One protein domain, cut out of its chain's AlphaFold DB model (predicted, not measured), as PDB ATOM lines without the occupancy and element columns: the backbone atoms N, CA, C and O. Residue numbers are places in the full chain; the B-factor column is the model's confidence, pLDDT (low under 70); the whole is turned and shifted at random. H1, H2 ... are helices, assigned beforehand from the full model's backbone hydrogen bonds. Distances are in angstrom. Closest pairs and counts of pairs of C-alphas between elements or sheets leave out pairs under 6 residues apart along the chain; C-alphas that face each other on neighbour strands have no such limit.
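This is residues 58 to 115 and 196 to 249 of the 279 residues of an uncharacterized protein of Venustampulla echinocandica (UniProt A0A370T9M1). Look first for a long helical hairpin, in which H4 runs straight and H5 folds back beside it; three helices set crosswise to one another, H1, H2 and H3, gather on one side of this hairpin. H3 crosses H4 and H1 crosses H3, H2 stands across the hairpin and close to both its helices, short H6 lies by the last residues of H1, and residues 221 to 226 stick out where the hairpin turns. The printed part has 112 residues with six named helices, H1 to H6 in chain order, and no named strand; its class is all helix. The whole is compact, with a radius of gyration of the C-alphas of 13.7 A, and its C-alphas span 42 by 29 by 23 A.

Begin at the longest helix, H4, residues 196 to 221. H5, residues 230 to 242, touches it and runs the opposite way at a shallow tilt of 29 degrees; the two are a helical hairpin, and their closest C-alphas are those of Gln 216 and Gly 231, 5.7 A apart. Now look at H3, residues 98 to 115: its residues 99 to 107 alone touch residues 197 to 208 of H4, at a steep tilt of 58 degrees, opposite ways. The closest C-alphas there, of Ala 103 and Ala 201, are 4.1 A apart. H1, residues 58 to 70, touches H3 about perpendicular, at 83 degrees, along residues 104 to 112 of H3 alone, and the closest C-alphas are those of Ala 62 and Gly 108, 4.1 A apart. H1 and H4 are apart. H2, residues 83 to 96, touches residues 64 to 68 of H1 alone, at a steep tilt of 61 degrees, opposite ways; the closest C-alphas are those of Cys 67 and Thr 87, 5.9 A apart. H2 and H3 touch only at the corner, where the C-alphas of Cys 94 and Met 101 are closest at 4.4 A. H2 is close to H4 but not clearly touching, with the closest C-alphas, of Ala 93 and Leu 208, 6.7 A apart. H6, residues 245 to 248, touches residues 69 to 70 of H1 alone, and the C-alphas of Thr 70 and Gly 246 are closest at 5.2 A. H5 and H6 only just touch, and only at the corner, with 3 pairs of C-alphas within 8 A, the closest being Ser 240 and Gly 246 at 5.5 A. In H1, H2, H3, H4 and H5 every O i to N i+4 pair is within hydrogen-bond range; H6 is too short for such a pair, and its one O i to N i+3 pair is not within range.

Find C-alpha 196 at (-0.884, -26.253, -55.651); from there H4, 26 residues, runs 37.6 A to C-alpha 221 at (-25.049, -0.225, -43.372). H5, 13 residues, is 18.1 A long, and H6, four residues, is 4.9 A. Go back to C-alpha 58 at (-13.928, -36.747, -42.790), where H1, 13 residues, begins its 18.5 A. H2, 14 residues, is 20.3 A long, and H3, 18 residues, is 25.5 A.

The two C-alphas farthest apart, of Ala 113 and Gly 223, are 43.4 A apart. Residues 116 to 195 are not printed, and C-alphas 115 and 196 are 22.6 A apart across this cut. H1 to H2 is a long link, residues 71 to 82. The mean pLDDT of the printed part is 71.1; 45 residues are under 70, among them residues 71 to 80 and 236 to 249, and the mean of H6 is 39.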
ATOM      1  N   ALA A  58     -15.296 -37.270 -42.798       76.56
ATOM      2  CA  ALA A  58     -13.928 -36.747 -42.790       76.56
ATOM      3  C   ALA A  58     -13.913 -35.218 -42.947       76.56
ATOM      4  O   ALA A  58     -13.202 -34.524 -42.219       76.56
ATOM      5  N   ASP A  59     -14.768 -34.693 -43.825       81.12
ATOM      6  CA  ASP A  59     -14.888 -33.256 -44.070       81.12
ATOM      7  C   ASP A  59     -15.463 -32.537 -42.847       81.12
ATOM      8  O   ASP A  59     -14.956 -31.491 -42.446       81.12
ATOM      9  N   ARG A  60     -16.458 -33.135 -42.177       84.50
ATOM     10  CA  ARG A  60     -16.982 -32.608 -40.904       84.50
ATOM     11  C   ARG A  60     -15.881 -32.515 -39.852       84.50
ATOM     12  O   ARG A  60     -15.760 -31.499 -39.174       84.50
ATOM     13  N   HIS A  61     -15.061 -33.556 -39.727       79.56
ATOM     14  CA  HIS A  61     -13.976 -33.579 -38.750       79.56
ATOM     15  C   HIS A  61     -12.896 -32.530 -39.060       79.56
ATOM     16  O   HIS A  61     -12.455 -31.812 -38.159       79.56
ATOM     17  N   ALA A  62     -12.517 -32.378 -40.333       74.94
ATOM     18  CA  ALA A  62     -11.595 -31.335 -40.780       74.94
ATOM     19  C   ALA A  62     -12.156 -29.930 -40.499       74.94
ATOM     20  O   ALA A  62     -11.470 -29.089 -39.917       74.94
ATOM     21  N   PHE A  63     -13.424 -29.697 -40.830       84.19
ATOM     22  CA  PHE A  63     -14.117 -28.439 -40.568       84.19
ATOM     23  C   PHE A  63     -14.155 -28.086 -39.073       84.19
ATOM     24  O   PHE A  63     -13.772 -26.978 -38.691       84.19
ATOM     25  N   HIS A  64     -14.546 -29.026 -38.208       83.44
ATOM     26  CA  HIS A  64     -14.555 -28.802 -36.759       83.44
ATOM     27  C   HIS A  64     -13.153 -28.536 -36.207       83.44
ATOM     28  O   HIS A  64     -12.989 -27.674 -35.345       83.44
ATOM     29  N   THR A  65     -12.137 -29.219 -36.738       75.19
ATOM     30  CA  THR A  65     -10.734 -28.998 -36.359       75.19
ATOM     31  C   THR A  65     -10.284 -27.583 -36.705       75.19
ATOM     32  O   THR A  65      -9.698 -26.900 -35.865       75.19
ATOM     33  N   PHE A  66     -10.606 -27.108 -37.909       78.69
ATOM     34  CA  PHE A  66     -10.325 -25.732 -38.309       78.69
ATOM     35  C   PHE A  66     -11.046 -24.723 -37.404       78.69
ATOM     36  O   PHE A  66     -10.430 -23.767 -36.929       78.69
ATOM     37  N   CYS A  67     -12.334 -24.941 -37.120       79.75
ATOM     38  CA  CYS A  67     -13.120 -24.048 -36.266       79.75
ATOM     39  C   CYS A  67     -12.538 -23.966 -34.849       79.75
ATOM     40  O   CYS A  67     -12.339 -22.866 -34.341       79.75
ATOM     41  N   ALA A  68     -12.189 -25.105 -34.245       73.56
ATOM     42  CA  ALA A  68     -11.608 -25.156 -32.905       73.56
ATOM     43  C   ALA A  68     -10.251 -24.436 -32.811       73.56
ATOM     44  O   ALA A  68      -9.945 -23.826 -31.791       73.56
ATOM     45  N   GLN A  69      -9.439 -24.490 -33.870       69.88
ATOM     46  CA  GLN A  69      -8.116 -23.856 -33.899       69.88
ATOM     47  C   GLN A  69      -8.172 -22.353 -34.172       69.88
ATOM     48  O   GLN A  69      -7.327 -21.599 -33.699       69.88
ATOM     49  N   THR A  70      -9.156 -21.913 -34.948       71.44
ATOM     50  CA  THR A  70      -9.298 -20.505 -35.337       71.44
ATOM     51  C   THR A  70     -10.160 -19.699 -34.373       71.44
ATOM     52  O   THR A  70     -10.123 -18.465 -34.418       71.44
ATOM     53  N   GLN A  71     -10.903 -20.377 -33.488       67.81
ATOM     54  CA  GLN A  71     -11.719 -19.737 -32.468       67.81
ATOM     55  C   GLN A  71     -10.843 -18.861 -31.554       67.81
ATOM     56  O   GLN A  71      -9.844 -19.336 -31.003       67.81
ATOM     57  N   PRO A  72     -11.205 -17.583 -31.346       64.19
ATOM     58  CA  PRO A  72     -10.486 -16.714 -30.429       64.19
ATOM     59  C   PRO A  72     -10.506 -17.291 -29.006       64.19
ATOM     60  O   PRO A  72     -11.577 -17.673 -28.523       64.19
ATOM     61  N   PRO A  73      -9.364 -17.344 -28.298       61.06
ATOM     62  CA  PRO A  73      -9.353 -17.807 -26.921       61.06
ATOM     63  C   PRO A  73     -10.164 -16.843 -26.055       61.06
ATOM     64  O   PRO A  73     -10.064 -15.624 -26.218       61.06
ATOM     65  N   ALA A  74     -10.913 -17.392 -25.094       58.41
ATOM     66  CA  ALA A  74     -11.764 -16.633 -24.174       58.41
ATOM     67  C   ALA A  74     -11.021 -15.498 -23.441       58.41
ATOM     68  O   ALA A  74     -11.628 -14.498 -23.078       58.41
ATOM     69  N   SER A  75      -9.702 -15.625 -23.267       52.19
ATOM     70  CA  SER A  75      -8.825 -14.624 -22.650       52.19
ATOM     71  C   SER A  75      -8.470 -13.428 -23.548       52.19
ATOM     72  O   SER A  75      -7.939 -12.441 -23.047       52.19
ATOM     73  N   SER A  76      -8.730 -13.491 -24.858       50.94
ATOM     74  CA  SER A  76      -8.399 -12.424 -25.824       50.94
ATOM     75  C   SER A  76      -9.539 -11.434 -26.087       50.94
ATOM     76  O   SER A  76      -9.361 -10.441 -26.794       50.94
ATOM     77  N   THR A  77     -10.714 -11.708 -25.525       55.97
ATOM     78  CA  THR A  77     -11.969 -10.994 -25.767       55.97
ATOM     79  C   THR A  77     -12.602 -10.608 -24.441       55.97
ATOM     80  O   THR A  77     -12.637 -11.420 -23.524       55.97
ATOM     81  N   SER A  78     -13.174  -9.406 -24.342       57.19
ATOM     82  CA  SER A  78     -13.969  -9.010 -23.169       57.19
ATOM     83  C   SER A  78     -15.234  -9.862 -22.987       57.19
ATOM     84  O   SER A  78     -15.787  -9.899 -21.894       57.19
ATOM     85  N   LEU A  79     -15.681 -10.548 -24.047       61.34
ATOM     86  CA  LEU A  79     -16.782 -11.509 -24.041       61.34
ATOM     87  C   LEU A  79     -16.347 -12.780 -24.786       61.34
ATOM     88  O   LEU A  79     -15.990 -12.679 -25.962       61.34
ATOM     89  N   PRO A  80     -16.342 -13.960 -24.142       67.75
ATOM     90  CA  PRO A  80     -15.967 -15.203 -24.803       67.75
ATOM     91  C   PRO A  80     -16.962 -15.532 -25.919       67.75
ATOM     92  O   PRO A  80     -18.166 -15.599 -25.686       67.75
ATOM     93  N   ILE A  81     -16.449 -15.759 -27.128       72.94
ATOM     94  CA  ILE A  81     -17.263 -16.175 -28.274       72.94
ATOM     95  C   ILE A  81     -17.616 -17.657 -28.106       72.94
ATOM     96  O   ILE A  81     -16.695 -18.481 -28.041       72.94
ATOM     97  N   PRO A  82     -18.907 -18.035 -28.056       80.19
ATOM     98  CA  PRO A  82     -19.294 -19.436 -27.979       80.19
ATOM     99  C   PRO A  82     -18.843 -20.219 -29.218       80.19
ATOM    100  O   PRO A  82     -18.904 -19.729 -30.346       80.19
ATOM    101  N   ALA A  83     -18.425 -21.472 -29.018       76.62
ATOM    102  CA  ALA A  83     -17.915 -22.318 -30.102       76.62
ATOM    103  C   ALA A  83     -18.956 -22.574 -31.205       76.62
ATOM    104  O   ALA A  83     -18.604 -22.623 -32.382       76.62
ATOM    105  N   HIS A  84     -20.238 -22.696 -30.841       82.25
ATOM    106  CA  HIS A  84     -21.325 -22.872 -31.806       82.25
ATOM    107  C   HIS A  84     -21.474 -21.635 -32.700       82.25
ATOM    108  O   HIS A  84     -21.430 -21.768 -33.914       82.25
ATOM    109  N   THR A  85     -21.481 -20.428 -32.124       83.12
ATOM    110  CA  THR A  85     -21.583 -19.168 -32.875       83.12
ATOM    111  C   THR A  85     -20.423 -18.983 -33.853       83.12
ATOM    112  O   THR A  85     -20.608 -18.507 -34.971       83.12
ATOM    113  N   TRP A  86     -19.213 -19.381 -33.449       80.19
ATOM    114  CA  TRP A  86     -18.055 -19.384 -34.343       80.19
ATOM    115  C   TRP A  86     -18.225 -20.384 -35.487       80.19
ATOM    116  O   TRP A  86     -18.010 -20.048 -36.646       80.19
ATOM    117  N   THR A  87     -18.645 -21.605 -35.165       84.75
ATOM    118  CA  THR A  87     -18.854 -22.675 -36.148       84.75
ATOM    119  C   THR A  87     -19.925 -22.289 -37.171       84.75
ATOM    120  O   THR A  87     -19.715 -22.482 -38.367       84.75
ATOM    121  N   ASP A  88     -21.019 -21.674 -36.724       86.56
ATOM    122  CA  ASP A  88     -22.105 -21.201 -37.584       86.56
ATOM    123  C   ASP A  88     -21.617 -20.100 -38.536       86.56
ATOM    124  O   ASP A  88     -21.870 -20.165 -39.739       86.56
ATOM    125  N   LEU A  89     -20.818 -19.148 -38.040       84.81
ATOM    126  CA  LEU A  89     -20.221 -18.097 -38.869       84.81
ATOM    127  C   LEU A  89     -19.334 -18.670 -39.986       84.81
ATOM    128  O   LEU A  89     -19.383 -18.210 -41.128       84.81
ATOM    129  N   ILE A  90     -18.504 -19.664 -39.663       84.88
ATOM    130  CA  ILE A  90     -17.631 -20.310 -40.650       84.88
ATOM    131  C   ILE A  90     -18.455 -21.176 -41.620       84.88
ATOM    132  O   ILE A  90     -18.155 -21.207 -42.813       84.88
ATOM    133  N   SER A  91     -19.521 -21.828 -41.149       89.44
ATOM    134  CA  SER A  91     -20.461 -22.593 -41.984       89.44
ATOM    135  C   SER A  91     -21.176 -21.704 -43.013       89.44
ATOM    136  O   SER A  91     -21.266 -22.051 -44.198       89.44
ATOM    137  N   ASP A  92     -21.598 -20.508 -42.597       88.81
ATOM    138  CA  ASP A  92     -22.168 -19.488 -43.478       88.81
ATOM    139  C   ASP A  92     -21.170 -19.056 -44.561       88.81
ATOM    140  O   ASP A  92     -21.530 -18.907 -45.735       88.81
ATOM    141  N   ALA A  93     -19.896 -18.898 -44.193       85.12
ATOM    142  CA  ALA A  93     -18.842 -18.574 -45.145       85.12
ATOM    143  C   ALA A  93     -18.610 -19.712 -46.156       85.12
ATOM    144  O   ALA A  93     -18.549 -19.449 -47.361       85.12
ATOM    145  N   CYS A  94     -18.558 -20.969 -45.700       87.56
ATOM    146  CA  CYS A  94     -18.455 -22.152 -46.565       87.56
ATOM    147  C   CYS A  94     -19.612 -22.237 -47.566       87.56
ATOM    148  O   CYS A  94     -19.397 -22.526 -48.740       87.56
ATOM    149  N   SER A  95     -20.830 -21.926 -47.119       88.81
ATOM    150  CA  SER A  95     -22.026 -21.939 -47.967       88.81
ATOM    151  C   SER A  95     -22.010 -20.845 -49.043       88.81
ATOM    152  O   SER A  95     -22.701 -20.962 -50.054       88.81
ATOM    153  N   SER A  96     -21.222 -19.782 -48.849       87.69
ATOM    154  CA  SER A  96     -21.127 -18.660 -49.791       87.69
ATOM    155  C   SER A  96     -20.138 -18.886 -50.939       87.69
ATOM    156  O   SER A  96     -20.270 -18.261 -51.992       87.69
ATOM    157  N   SER A  97     -19.139 -19.754 -50.756       88.44
ATOM    158  CA  SER A  97     -18.125 -20.012 -51.775       88.44
ATOM    159  C   SER A  97     -17.488 -21.396 -51.613       88.44
ATOM    160  O   SER A  97     -16.928 -21.687 -50.551       88.44
ATOM    161  N   PRO A  98     -17.451 -22.219 -52.681       86.88
ATOM    162  CA  PRO A  98     -16.786 -23.520 -52.635       86.88
ATOM    163  C   PRO A  98     -15.276 -23.397 -52.398       86.88
ATOM    164  O   PRO A  98     -14.671 -24.290 -51.819       86.88
ATOM    165  N   ASP A  99     -14.657 -22.280 -52.785       81.00
ATOM    166  CA  ASP A  99     -13.227 -22.055 -52.559       81.00
ATOM    167  C   ASP A  99     -12.906 -21.820 -51.080       81.00
ATOM    168  O   ASP A  99     -11.881 -22.289 -50.587       81.00
ATOM    169  N   ILE A 100     -13.798 -21.126 -50.363       84.38
ATOM    170  CA  ILE A 100     -13.703 -20.944 -48.908       84.38
ATOM    171  C   ILE A 100     -13.824 -22.306 -48.225       84.38
ATOM    172  O   ILE A 100     -12.972 -22.671 -47.415       84.38
ATOM    173  N   MET A 101     -14.842 -23.079 -48.610       87.31
ATOM    174  CA  MET A 101     -15.075 -24.425 -48.094       87.31
ATOM    175  C   MET A 101     -13.858 -25.336 -48.314       87.31
ATOM    176  O   MET A 101     -13.347 -25.924 -47.363       87.31
ATOM    177  N   ASN A 102     -13.336 -25.391 -49.541       84.12
ATOM    178  CA  ASN A 102     -12.172 -26.208 -49.883       84.12
ATOM    179  C   ASN A 102     -10.926 -25.798 -49.092       84.12
ATOM    180  O   ASN A 102     -10.185 -26.668 -48.634       84.12
ATOM    181  N   ALA A 103     -10.687 -24.498 -48.893       80.00
ATOM    182  CA  ALA A 103      -9.559 -24.029 -48.093       80.00
ATOM    183  C   ALA A 103      -9.685 -24.424 -46.616       80.00
ATOM    184  O   ALA A 103      -8.710 -24.894 -46.032       80.00
ATOM    185  N   ILE A 104     -10.875 -24.284 -46.030       84.56
ATOM    186  CA  ILE A 104     -11.143 -24.670 -44.639       84.56
ATOM    187  C   ILE A 104     -10.949 -26.174 -44.443       84.56
ATOM    188  O   ILE A 104     -10.251 -26.580 -43.515       84.56
ATOM    189  N   LEU A 105     -11.502 -26.995 -45.339       83.50
ATOM    190  CA  LEU A 105     -11.337 -28.448 -45.288       83.50
ATOM    191  C   LEU A 105      -9.877 -28.864 -45.465       83.50
ATOM    192  O   LEU A 105      -9.395 -29.716 -44.726       83.50
ATOM    193  N   THR A 106      -9.160 -28.231 -46.396       77.81
ATOM    194  CA  THR A 106      -7.734 -28.496 -46.632       77.81
ATOM    195  C   THR A 106      -6.903 -28.168 -45.393       77.81
ATOM    196  O   THR A 106      -6.097 -28.976 -44.950       77.81
ATOM    197  N   LEU A 107      -7.107 -26.998 -44.785       73.38
ATOM    198  CA  LEU A 107      -6.363 -26.604 -43.586       73.38
ATOM    199  C   LEU A 107      -6.732 -27.468 -42.376       73.38
ATOM    200  O   LEU A 107      -5.855 -27.867 -41.614       73.38
ATOM    201  N   GLY A 108      -8.013 -27.807 -42.230       70.56
ATOM    202  CA  GLY A 108      -8.495 -28.717 -41.200       70.56
ATOM    203  C   GLY A 108      -7.908 -30.124 -41.319       70.56
ATOM    204  O   GLY A 108      -7.478 -30.693 -40.317       70.56
ATOM    205  N   SER A 109      -7.833 -30.678 -42.532       70.75
ATOM    206  CA  SER A 109      -7.279 -32.016 -42.773       70.75
ATOM    207  C   SER A 109      -5.768 -32.067 -42.550       70.75
ATOM    208  O   SER A 109      -5.277 -33.023 -41.952       70.75
ATOM    209  N   ILE A 110      -5.037 -31.012 -42.919       68.44
ATOM    210  CA  ILE A 110      -3.607 -30.866 -42.599       68.44
ATOM    211  C   ILE A 110      -3.395 -30.832 -41.083       68.44
ATOM    212  O   ILE A 110      -2.508 -31.504 -40.553       68.44
ATOM    213  N   SER A 111      -4.231 -30.083 -40.366       63.94
ATOM    214  CA  SER A 111      -4.186 -30.021 -38.907       63.94
ATOM    215  C   SER A 111      -4.451 -31.374 -38.243       63.94
ATOM    216  O   SER A 111      -3.811 -31.694 -37.241       63.94
ATOM    217  N   LEU A 112      -5.348 -32.183 -38.809       61.56
ATOM    218  CA  LEU A 112      -5.605 -33.552 -38.361       61.56
ATOM    219  C   LEU A 112      -4.427 -34.486 -38.636       61.56
ATOM    220  O   LEU A 112      -4.021 -35.226 -37.741       61.56
ATOM    221  N   ALA A 113      -3.844 -34.410 -39.833       60.75
ATOM    222  CA  ALA A 113      -2.665 -35.189 -40.206       60.75
ATOM    223  C   ALA A 113      -1.464 -34.896 -39.290       60.75
ATOM    224  O   ALA A 113      -0.654 -35.777 -39.032       60.75
ATOM    225  N   ARG A 114      -1.380 -33.679 -38.740       56.22
ATOM    226  CA  ARG A 114      -0.350 -33.279 -37.771       56.22
ATOM    227  C   ARG A 114      -0.637 -33.728 -36.327       56.22
ATOM    228  O   ARG A 114       0.288 -33.793 -35.520       56.22
ATOM    229  N   GLY A 115      -1.901 -33.981 -35.976       44.50
ATOM    230  CA  GLY A 115      -2.333 -34.394 -34.631       44.50
ATOM    231  C   GLY A 115      -2.399 -35.913 -34.418       44.50
ATOM    232  O   GLY A 115      -2.421 -36.359 -33.272       44.50
ATOM    233  N   ASP A 196       0.464 -26.524 -55.134       60.97
ATOM    234  CA  ASP A 196      -0.884 -26.253 -55.651       60.97
ATOM    235  C   ASP A 196      -1.982 -26.320 -54.592       60.97
ATOM    236  O   ASP A 196      -2.926 -25.518 -54.605       60.97
ATOM    237  N   ILE A 197      -1.876 -27.266 -53.661       62.41
ATOM    238  CA  ILE A 197      -2.785 -27.359 -52.514       62.41
ATOM    239  C   ILE A 197      -2.620 -26.107 -51.639       62.41
ATOM    240  O   ILE A 197      -3.614 -25.466 -51.282       62.41
ATOM    241  N   GLY A 198      -1.377 -25.681 -51.395       63.69
ATOM    242  CA  GLY A 198      -1.076 -24.445 -50.672       63.69
ATOM    243  C   GLY A 198      -1.612 -23.181 -51.338       63.69
ATOM    244  O   GLY A 198      -2.203 -22.331 -50.664       63.69
ATOM    245  N   ARG A 199      -1.482 -23.068 -52.664       62.84
ATOM    246  CA  ARG A 199      -2.038 -21.945 -53.435       62.84
ATOM    247  C   ARG A 199      -3.557 -21.866 -53.323       62.84
ATOM    248  O   ARG A 199      -4.088 -20.785 -53.063       62.84
ATOM    249  N   ARG A 200      -4.253 -22.994 -53.490       66.06
ATOM    250  CA  ARG A 200      -5.721 -23.051 -53.408       66.06
ATOM    251  C   ARG A 200      -6.226 -22.718 -52.008       66.06
ATOM    252  O   ARG A 200      -7.143 -21.909 -51.878       66.06
ATOM    253  N   ALA A 201      -5.573 -23.240 -50.969       68.81
ATOM    254  CA  ALA A 201      -5.892 -22.889 -49.588       68.81
ATOM    255  C   ALA A 201      -5.711 -21.381 -49.327       68.81
ATOM    256  O   ALA A 201      -6.595 -20.736 -48.766       68.81
ATOM    257  N   ALA A 202      -4.613 -20.783 -49.803       65.00
ATOM    258  CA  ALA A 202      -4.369 -19.346 -49.651       65.00
ATOM    259  C   ALA A 202      -5.397 -18.479 -50.404       65.00
ATOM    260  O   ALA A 202      -5.831 -17.446 -49.893       65.00
ATOM    261  N   GLN A 203      -5.809 -18.889 -51.607       70.00
ATOM    262  CA  GLN A 203      -6.856 -18.201 -52.367       70.00
ATOM    263  C   GLN A 203      -8.217 -18.279 -51.667       70.00
ATOM    264  O   GLN A 203      -8.906 -17.263 -51.575       70.00
ATOM    265  N   GLY A 204      -8.589 -19.443 -51.130       74.75
ATOM    266  CA  GLY A 204      -9.831 -19.590 -50.370       74.75
ATOM    267  C   GLY A 204      -9.819 -18.807 -49.055       74.75
ATOM    268  O   GLY A 204     -10.810 -18.156 -48.735       74.75
ATOM    269  N   LEU A 205      -8.683 -18.742 -48.348       76.19
ATOM    270  CA  LEU A 205      -8.531 -17.867 -47.179       76.19
ATOM    271  C   LEU A 205      -8.654 -16.382 -47.540       76.19
ATOM    272  O   LEU A 205      -9.293 -15.629 -46.811       76.19
ATOM    273  N   LYS A 206      -8.096 -15.948 -48.679       74.56
ATOM    274  CA  LYS A 206      -8.286 -14.574 -49.169       74.56
ATOM    275  C   LYS A 206      -9.772 -14.273 -49.396       74.56
ATOM    276  O   LYS A 206     -10.249 -13.236 -48.945       74.56
ATOM    277  N   LYS A 207     -10.504 -15.198 -50.025       78.12
ATOM    278  CA  LYS A 207     -11.957 -15.078 -50.227       78.12
ATOM    279  C   LYS A 207     -12.729 -15.058 -48.909       78.12
ATOM    280  O   LYS A 207     -13.682 -14.298 -48.792       78.12
ATOM    281  N   LEU A 208     -12.300 -15.828 -47.907       80.75
ATOM    282  CA  LEU A 208     -12.886 -15.806 -46.563       80.75
ATOM    283  C   LEU A 208     -12.696 -14.440 -45.890       80.75
ATOM    284  O   LEU A 208     -13.639 -13.897 -45.317       80.75
ATOM    285  N   THR A 209     -11.506 -13.853 -46.005       75.94
ATOM    286  CA  THR A 209     -11.230 -12.506 -45.495       75.94
ATOM    287  C   THR A 209     -12.071 -11.445 -46.215       75.94
ATOM    288  O   THR A 209     -12.686 -10.600 -45.566       75.94
ATOM    289  N   GLU A 210     -12.152 -11.493 -47.548       80.06
ATOM    290  CA  GLU A 210     -12.987 -10.585 -48.354       80.06
ATOM    291  C   GLU A 210     -14.481 -10.718 -48.017       80.06
ATOM    292  O   GLU A 210     -15.185  -9.712 -47.872       80.06
ATOM    293  N   TRP A 211     -14.956 -11.952 -47.832       88.38
ATOM    294  CA  TRP A 211     -16.306 -12.245 -47.362       88.38
ATOM    295  C   TRP A 211     -16.564 -11.624 -45.986       88.38
ATOM    296  O   TRP A 211     -17.572 -10.935 -45.812       88.38
ATOM    297  N   ALA A 212     -15.637 -11.791 -45.038       81.94
ATOM    298  CA  ALA A 212     -15.780 -11.261 -43.684       81.94
ATOM    299  C   ALA A 212     -15.865  -9.725 -43.679       81.94
ATOM    300  O   ALA A 212     -16.742  -9.164 -43.023       81.94
ATOM    301  N   TYR A 213     -15.029  -9.042 -44.470       80.12
ATOM    302  CA  TYR A 213     -15.106  -7.585 -44.643       80.12
ATOM    303  C   TYR A 213     -16.413  -7.131 -45.296       80.12
ATOM    304  O   TYR A 213     -17.015  -6.145 -44.865       80.12
ATOM    305  N   THR A 214     -16.868  -7.845 -46.327       85.06
ATOM    306  CA  THR A 214     -18.115  -7.515 -47.030       85.06
ATOM    307  C   THR A 214     -19.309  -7.655 -46.091       85.06
ATOM    308  O   THR A 214     -20.134  -6.745 -46.006       85.06
ATOM    309  N   ARG A 215     -19.368  -8.747 -45.321       83.50
ATOM    310  CA  ARG A 215     -20.383  -8.946 -44.282       83.50
ATOM    311  C   ARG A 215     -20.302  -7.884 -43.195       83.50
ATOM    312  O   ARG A 215     -21.332  -7.334 -42.824       83.50
ATOM    313  N   GLN A 216     -19.102  -7.527 -42.739       81.19
ATOM    314  CA  GLN A 216     -18.923  -6.494 -41.715       81.19
ATOM    315  C   GLN A 216     -19.483  -5.144 -42.184       81.19
ATOM    316  O   GLN A 216     -20.158  -4.452 -41.421       81.19
ATOM    317  N   ARG A 217     -19.231  -4.785 -43.447       81.25
ATOM    318  CA  ARG A 217     -19.750  -3.561 -44.060       81.25
ATOM    319  C   ARG A 217     -21.273  -3.593 -44.214       81.25
ATOM    320  O   ARG A 217     -21.926  -2.607 -43.892       81.25
ATOM    321  N   GLN A 218     -21.842  -4.719 -44.639       83.19
ATOM    322  CA  GLN A 218     -23.297  -4.879 -44.750       83.19
ATOM    323  C   GLN A 218     -23.999  -4.730 -43.395       83.19
ATOM    324  O   GLN A 218     -25.028  -4.063 -43.307       83.19
ATOM    325  N   GLU A 219     -23.426  -5.292 -42.329       78.38
ATOM    326  CA  GLU A 219     -23.948  -5.100 -40.972       78.38
ATOM    327  C   GLU A 219     -23.797  -3.638 -40.508       78.38
ATOM    328  O   GLU A 219     -24.629  -3.139 -39.758       78.38
ATOM    329  N   GLN A 220     -22.775  -2.902 -40.980       73.69
ATOM    330  CA  GLN A 220     -22.611  -1.448 -40.747       73.69
ATOM    331  C   GLN A 220     -23.704  -0.612 -41.366       73.69
ATOM    332  O   GLN A 220     -24.226   0.303 -40.731       73.69
ATOM    333  N   GLU A 221     -24.049  -0.942 -42.599       77.38
ATOM    334  CA  GLU A 221     -25.049  -0.225 -43.372       77.38
ATOM    335  C   GLU A 221     -26.474  -0.545 -42.879       77.38
ATOM    336  O   GLU A 221     -27.350   0.313 -42.956       77.38
ATOM    337  N   ARG A 222     -26.699  -1.727 -42.280       73.25
ATOM    338  CA  ARG A 222     -27.989  -2.134 -41.682       73.25
ATOM    339  C   ARG A 222     -28.349  -1.450 -40.361       73.25
ATOM    340  O   ARG A 222     -29.488  -1.566 -39.915       73.25
ATOM    341  N   GLY A 223     -27.436  -0.680 -39.778       58.56
ATOM    342  CA  GLY A 223     -27.730   0.204 -38.656       58.56
ATOM    343  C   GLY A 223     -27.246  -0.301 -37.296       58.56
ATOM    344  O   GLY A 223     -27.136  -1.490 -37.009       58.56
ATOM    345  N   ARG A 224     -26.978   0.686 -36.436       53.47
ATOM    346  CA  ARG A 224     -26.299   0.648 -35.126       53.47
ATOM    347  C   ARG A 224     -26.847  -0.318 -34.060       53.47
ATOM    348  O   ARG A 224     -26.279  -0.338 -32.980       53.47
ATOM    349  N   GLN A 225     -27.927  -1.057 -34.317       51.91
ATOM    350  CA  GLN A 225     -28.563  -1.960 -33.343       51.91
ATOM    351  C   GLN A 225     -28.214  -3.447 -33.549       51.91
ATOM    352  O   GLN A 225     -28.470  -4.247 -32.660       51.91
ATOM    353  N   GLY A 226     -27.611  -3.826 -34.685       48.28
ATOM    354  CA  GLY A 226     -27.100  -5.188 -34.942       48.28
ATOM    355  C   GLY A 226     -25.570  -5.304 -34.868       48.28
ATOM    356  O   GLY A 226     -24.998  -6.342 -35.199       48.28
ATOM    357  N   TRP A 227     -24.892  -4.223 -34.472       53.25
ATOM    358  CA  TRP A 227     -23.434  -4.088 -34.546       53.25
ATOM    359  C   TRP A 227     -22.657  -4.814 -33.452       53.25
ATOM    360  O   TRP A 227     -21.427  -4.910 -33.524       53.25
ATOM    361  N   ASP A 228     -23.373  -5.339 -32.471       64.50
ATOM    362  CA  ASP A 228     -22.801  -5.569 -31.153       64.50
ATOM    363  C   ASP A 228     -22.203  -6.977 -31.046       64.50
ATOM    364  O   ASP A 228     -21.151  -7.156 -30.442       64.50
ATOM    365  N   GLU A 229     -22.784  -7.970 -31.724       68.25
ATOM    366  CA  GLU A 229     -22.298  -9.356 -31.662       68.25
ATOM    367  C   GLU A 229     -21.703  -9.801 -33.001       68.25
ATOM    368  O   GLU A 229     -20.498 -10.041 -33.097       68.25
ATOM    369  N   THR A 230     -22.487  -9.801 -34.080       70.00
ATOM    370  CA  THR A 230     -22.033 -10.237 -35.415       70.00
ATOM    371  C   THR A 230     -20.885  -9.382 -35.954       70.00
ATOM    372  O   THR A 230     -19.893  -9.902 -36.470       70.00
ATOM    373  N   GLY A 231     -20.954  -8.060 -35.775       71.75
ATOM    374  CA  GLY A 231     -19.881  -7.144 -36.170       71.75
ATOM    375  C   GLY A 231     -18.593  -7.321 -35.354       71.75
ATOM    376  O   GLY A 231     -17.495  -7.035 -35.846       71.75
ATOM    377  N   HIS A 232     -18.693  -7.796 -34.111       73.00
ATOM    378  CA  HIS A 232     -17.535  -8.163 -33.295       73.00
ATOM    379  C   HIS A 232     -16.946  -9.504 -33.745       73.00
ATOM    380  O   HIS A 232     -15.734  -9.585 -33.954       73.00
ATOM    381  N   LEU A 233     -17.786 -10.510 -33.997       73.88
ATOM    382  CA  LEU A 233     -17.378 -11.819 -34.515       73.88
ATOM    383  C   LEU A 233     -16.606 -11.706 -35.832       73.88
ATOM    384  O   LEU A 233     -15.520 -12.265 -35.959       73.88
ATOM    385  N   LEU A 234     -17.111 -10.913 -36.779       75.38
ATOM    386  CA  LEU A 234     -16.462 -10.690 -38.074       75.38
ATOM    387  C   LEU A 234     -15.111  -9.980 -37.931       75.38
ATOM    388  O   LEU A 234     -14.144 -10.355 -38.591       75.38
ATOM    389  N   ARG A 235     -14.998  -9.006 -37.019       72.44
ATOM    390  CA  ARG A 235     -13.710  -8.362 -36.702       72.44
ATOM    391  C   ARG A 235     -12.722  -9.341 -36.081       72.44
ATOM    392  O   ARG A 235     -11.533  -9.273 -36.388       72.44
ATOM    393  N   HIS A 236     -13.192 -10.240 -35.222       69.62
ATOM    394  CA  HIS A 236     -12.360 -11.298 -34.660       69.62
ATOM    395  C   HIS A 236     -11.944 -12.319 -35.712       69.62
ATOM    396  O   HIS A 236     -10.782 -12.697 -35.715       69.62
ATOM    397  N   LEU A 237     -12.819 -12.688 -36.648       68.44
ATOM    398  CA  LEU A 237     -12.475 -13.533 -37.789       68.44
ATOM    399  C   LEU A 237     -11.380 -12.909 -38.645       68.44
ATOM    400  O   LEU A 237     -10.345 -13.533 -38.856       68.44
ATOM    401  N   VAL A 238     -11.553 -11.652 -39.053       67.94
ATOM    402  CA  VAL A 238     -10.525 -10.915 -39.798       67.94
ATOM    403  C   VAL A 238      -9.215 -10.881 -39.010       67.94
ATOM    404  O   VAL A 238      -8.180 -11.266 -39.542       67.94
ATOM    405  N   ARG A 239      -9.245 -10.529 -37.717       65.38
ATOM    406  CA  ARG A 239      -8.032 -10.530 -36.884       65.38
ATOM    407  C   ARG A 239      -7.417 -11.915 -36.718       65.38
ATOM    408  O   ARG A 239      -6.202 -11.993 -36.724       65.38
ATOM    409  N   SER A 240      -8.190 -12.987 -36.565       63.22
ATOM    410  CA  SER A 240      -7.668 -14.358 -36.444       63.22
ATOM    411  C   SER A 240      -7.049 -14.849 -37.753       63.22
ATOM    412  O   SER A 240      -6.094 -15.620 -37.724       63.22
ATOM    413  N   LEU A 241      -7.562 -14.387 -38.898       62.91
ATOM    414  CA  LEU A 241      -7.003 -14.672 -40.221       62.91
ATOM    415  C   LEU A 241      -5.763 -13.811 -40.526       62.91
ATOM    416  O   LEU A 241      -4.839 -14.272 -41.194       62.91
ATOM    417  N   GLU A 242      -5.719 -12.571 -40.032       57.66
ATOM    418  CA  GLU A 242      -4.595 -11.642 -40.216       57.66
ATOM    419  C   GLU A 242      -3.450 -11.871 -39.220       57.66
ATOM    420  O   GLU A 242      -2.267 -11.783 -39.585       57.66
ATOM    421  N   MET A 243      -3.790 -12.148 -37.959       49.69
ATOM    422  CA  MET A 243      -2.848 -12.494 -36.906       49.69
ATOM    423  C   MET A 243      -2.439 -13.945 -37.102       49.69
ATOM    424  O   MET A 243      -3.166 -14.872 -36.762       49.69
ATOM    425  N   LYS A 244      -1.212 -14.096 -37.610       46.62
ATOM    426  CA  LYS A 244      -0.355 -15.296 -37.620       46.62
ATOM    427  C   LYS A 244      -0.689 -16.376 -36.580       46.62
ATOM    428  O   LYS A 244      -0.487 -17.553 -36.856       46.62
ATOM    429  N   ASP A 245      -1.106 -15.979 -35.385       38.56
ATOM    430  CA  ASP A 245      -1.152 -16.797 -34.185       38.56
ATOM    431  C   ASP A 245      -2.307 -17.807 -34.142       38.56
ATOM    432  O   ASP A 245      -2.134 -18.832 -33.500       38.56
ATOM    433  N   GLY A 246      -3.433 -17.608 -34.839       39.28
ATOM    434  CA  GLY A 246      -4.552 -18.572 -34.799       39.28
ATOM    435  C   GLY A 246      -4.251 -19.881 -35.539       39.28
ATOM    436  O   GLY A 246      -4.441 -20.970 -35.015       39.28
ATOM    437  N   LEU A 247      -3.680 -19.778 -36.742       41.94
ATOM    438  CA  LEU A 247      -3.282 -20.941 -37.551       41.94
ATOM    439  C   LEU A 247      -1.897 -21.495 -37.166       41.94
ATOM    440  O   LEU A 247      -1.568 -22.629 -37.507       41.94
ATOM    441  N   CYS A 248      -1.074 -20.712 -36.451       36.19
ATOM    442  CA  CYS A 248       0.265 -21.131 -36.017       36.19
ATOM    443  C   CYS A 248       0.349 -21.565 -34.544       36.19
ATOM    444  O   CYS A 248       1.323 -22.230 -34.189       36.19
ATOM    445  N   ARG A 249      -0.640 -21.261 -33.688       35.34
ATOM    446  CA  ARG A 249      -0.741 -21.819 -32.325       35.34
ATOM    447  C   ARG A 249      -1.516 -23.131 -32.336       35.34
ATOM    448  O   ARG A 249      -2.547 -23.305 -31.700       35.34
TER     449      ARG A 249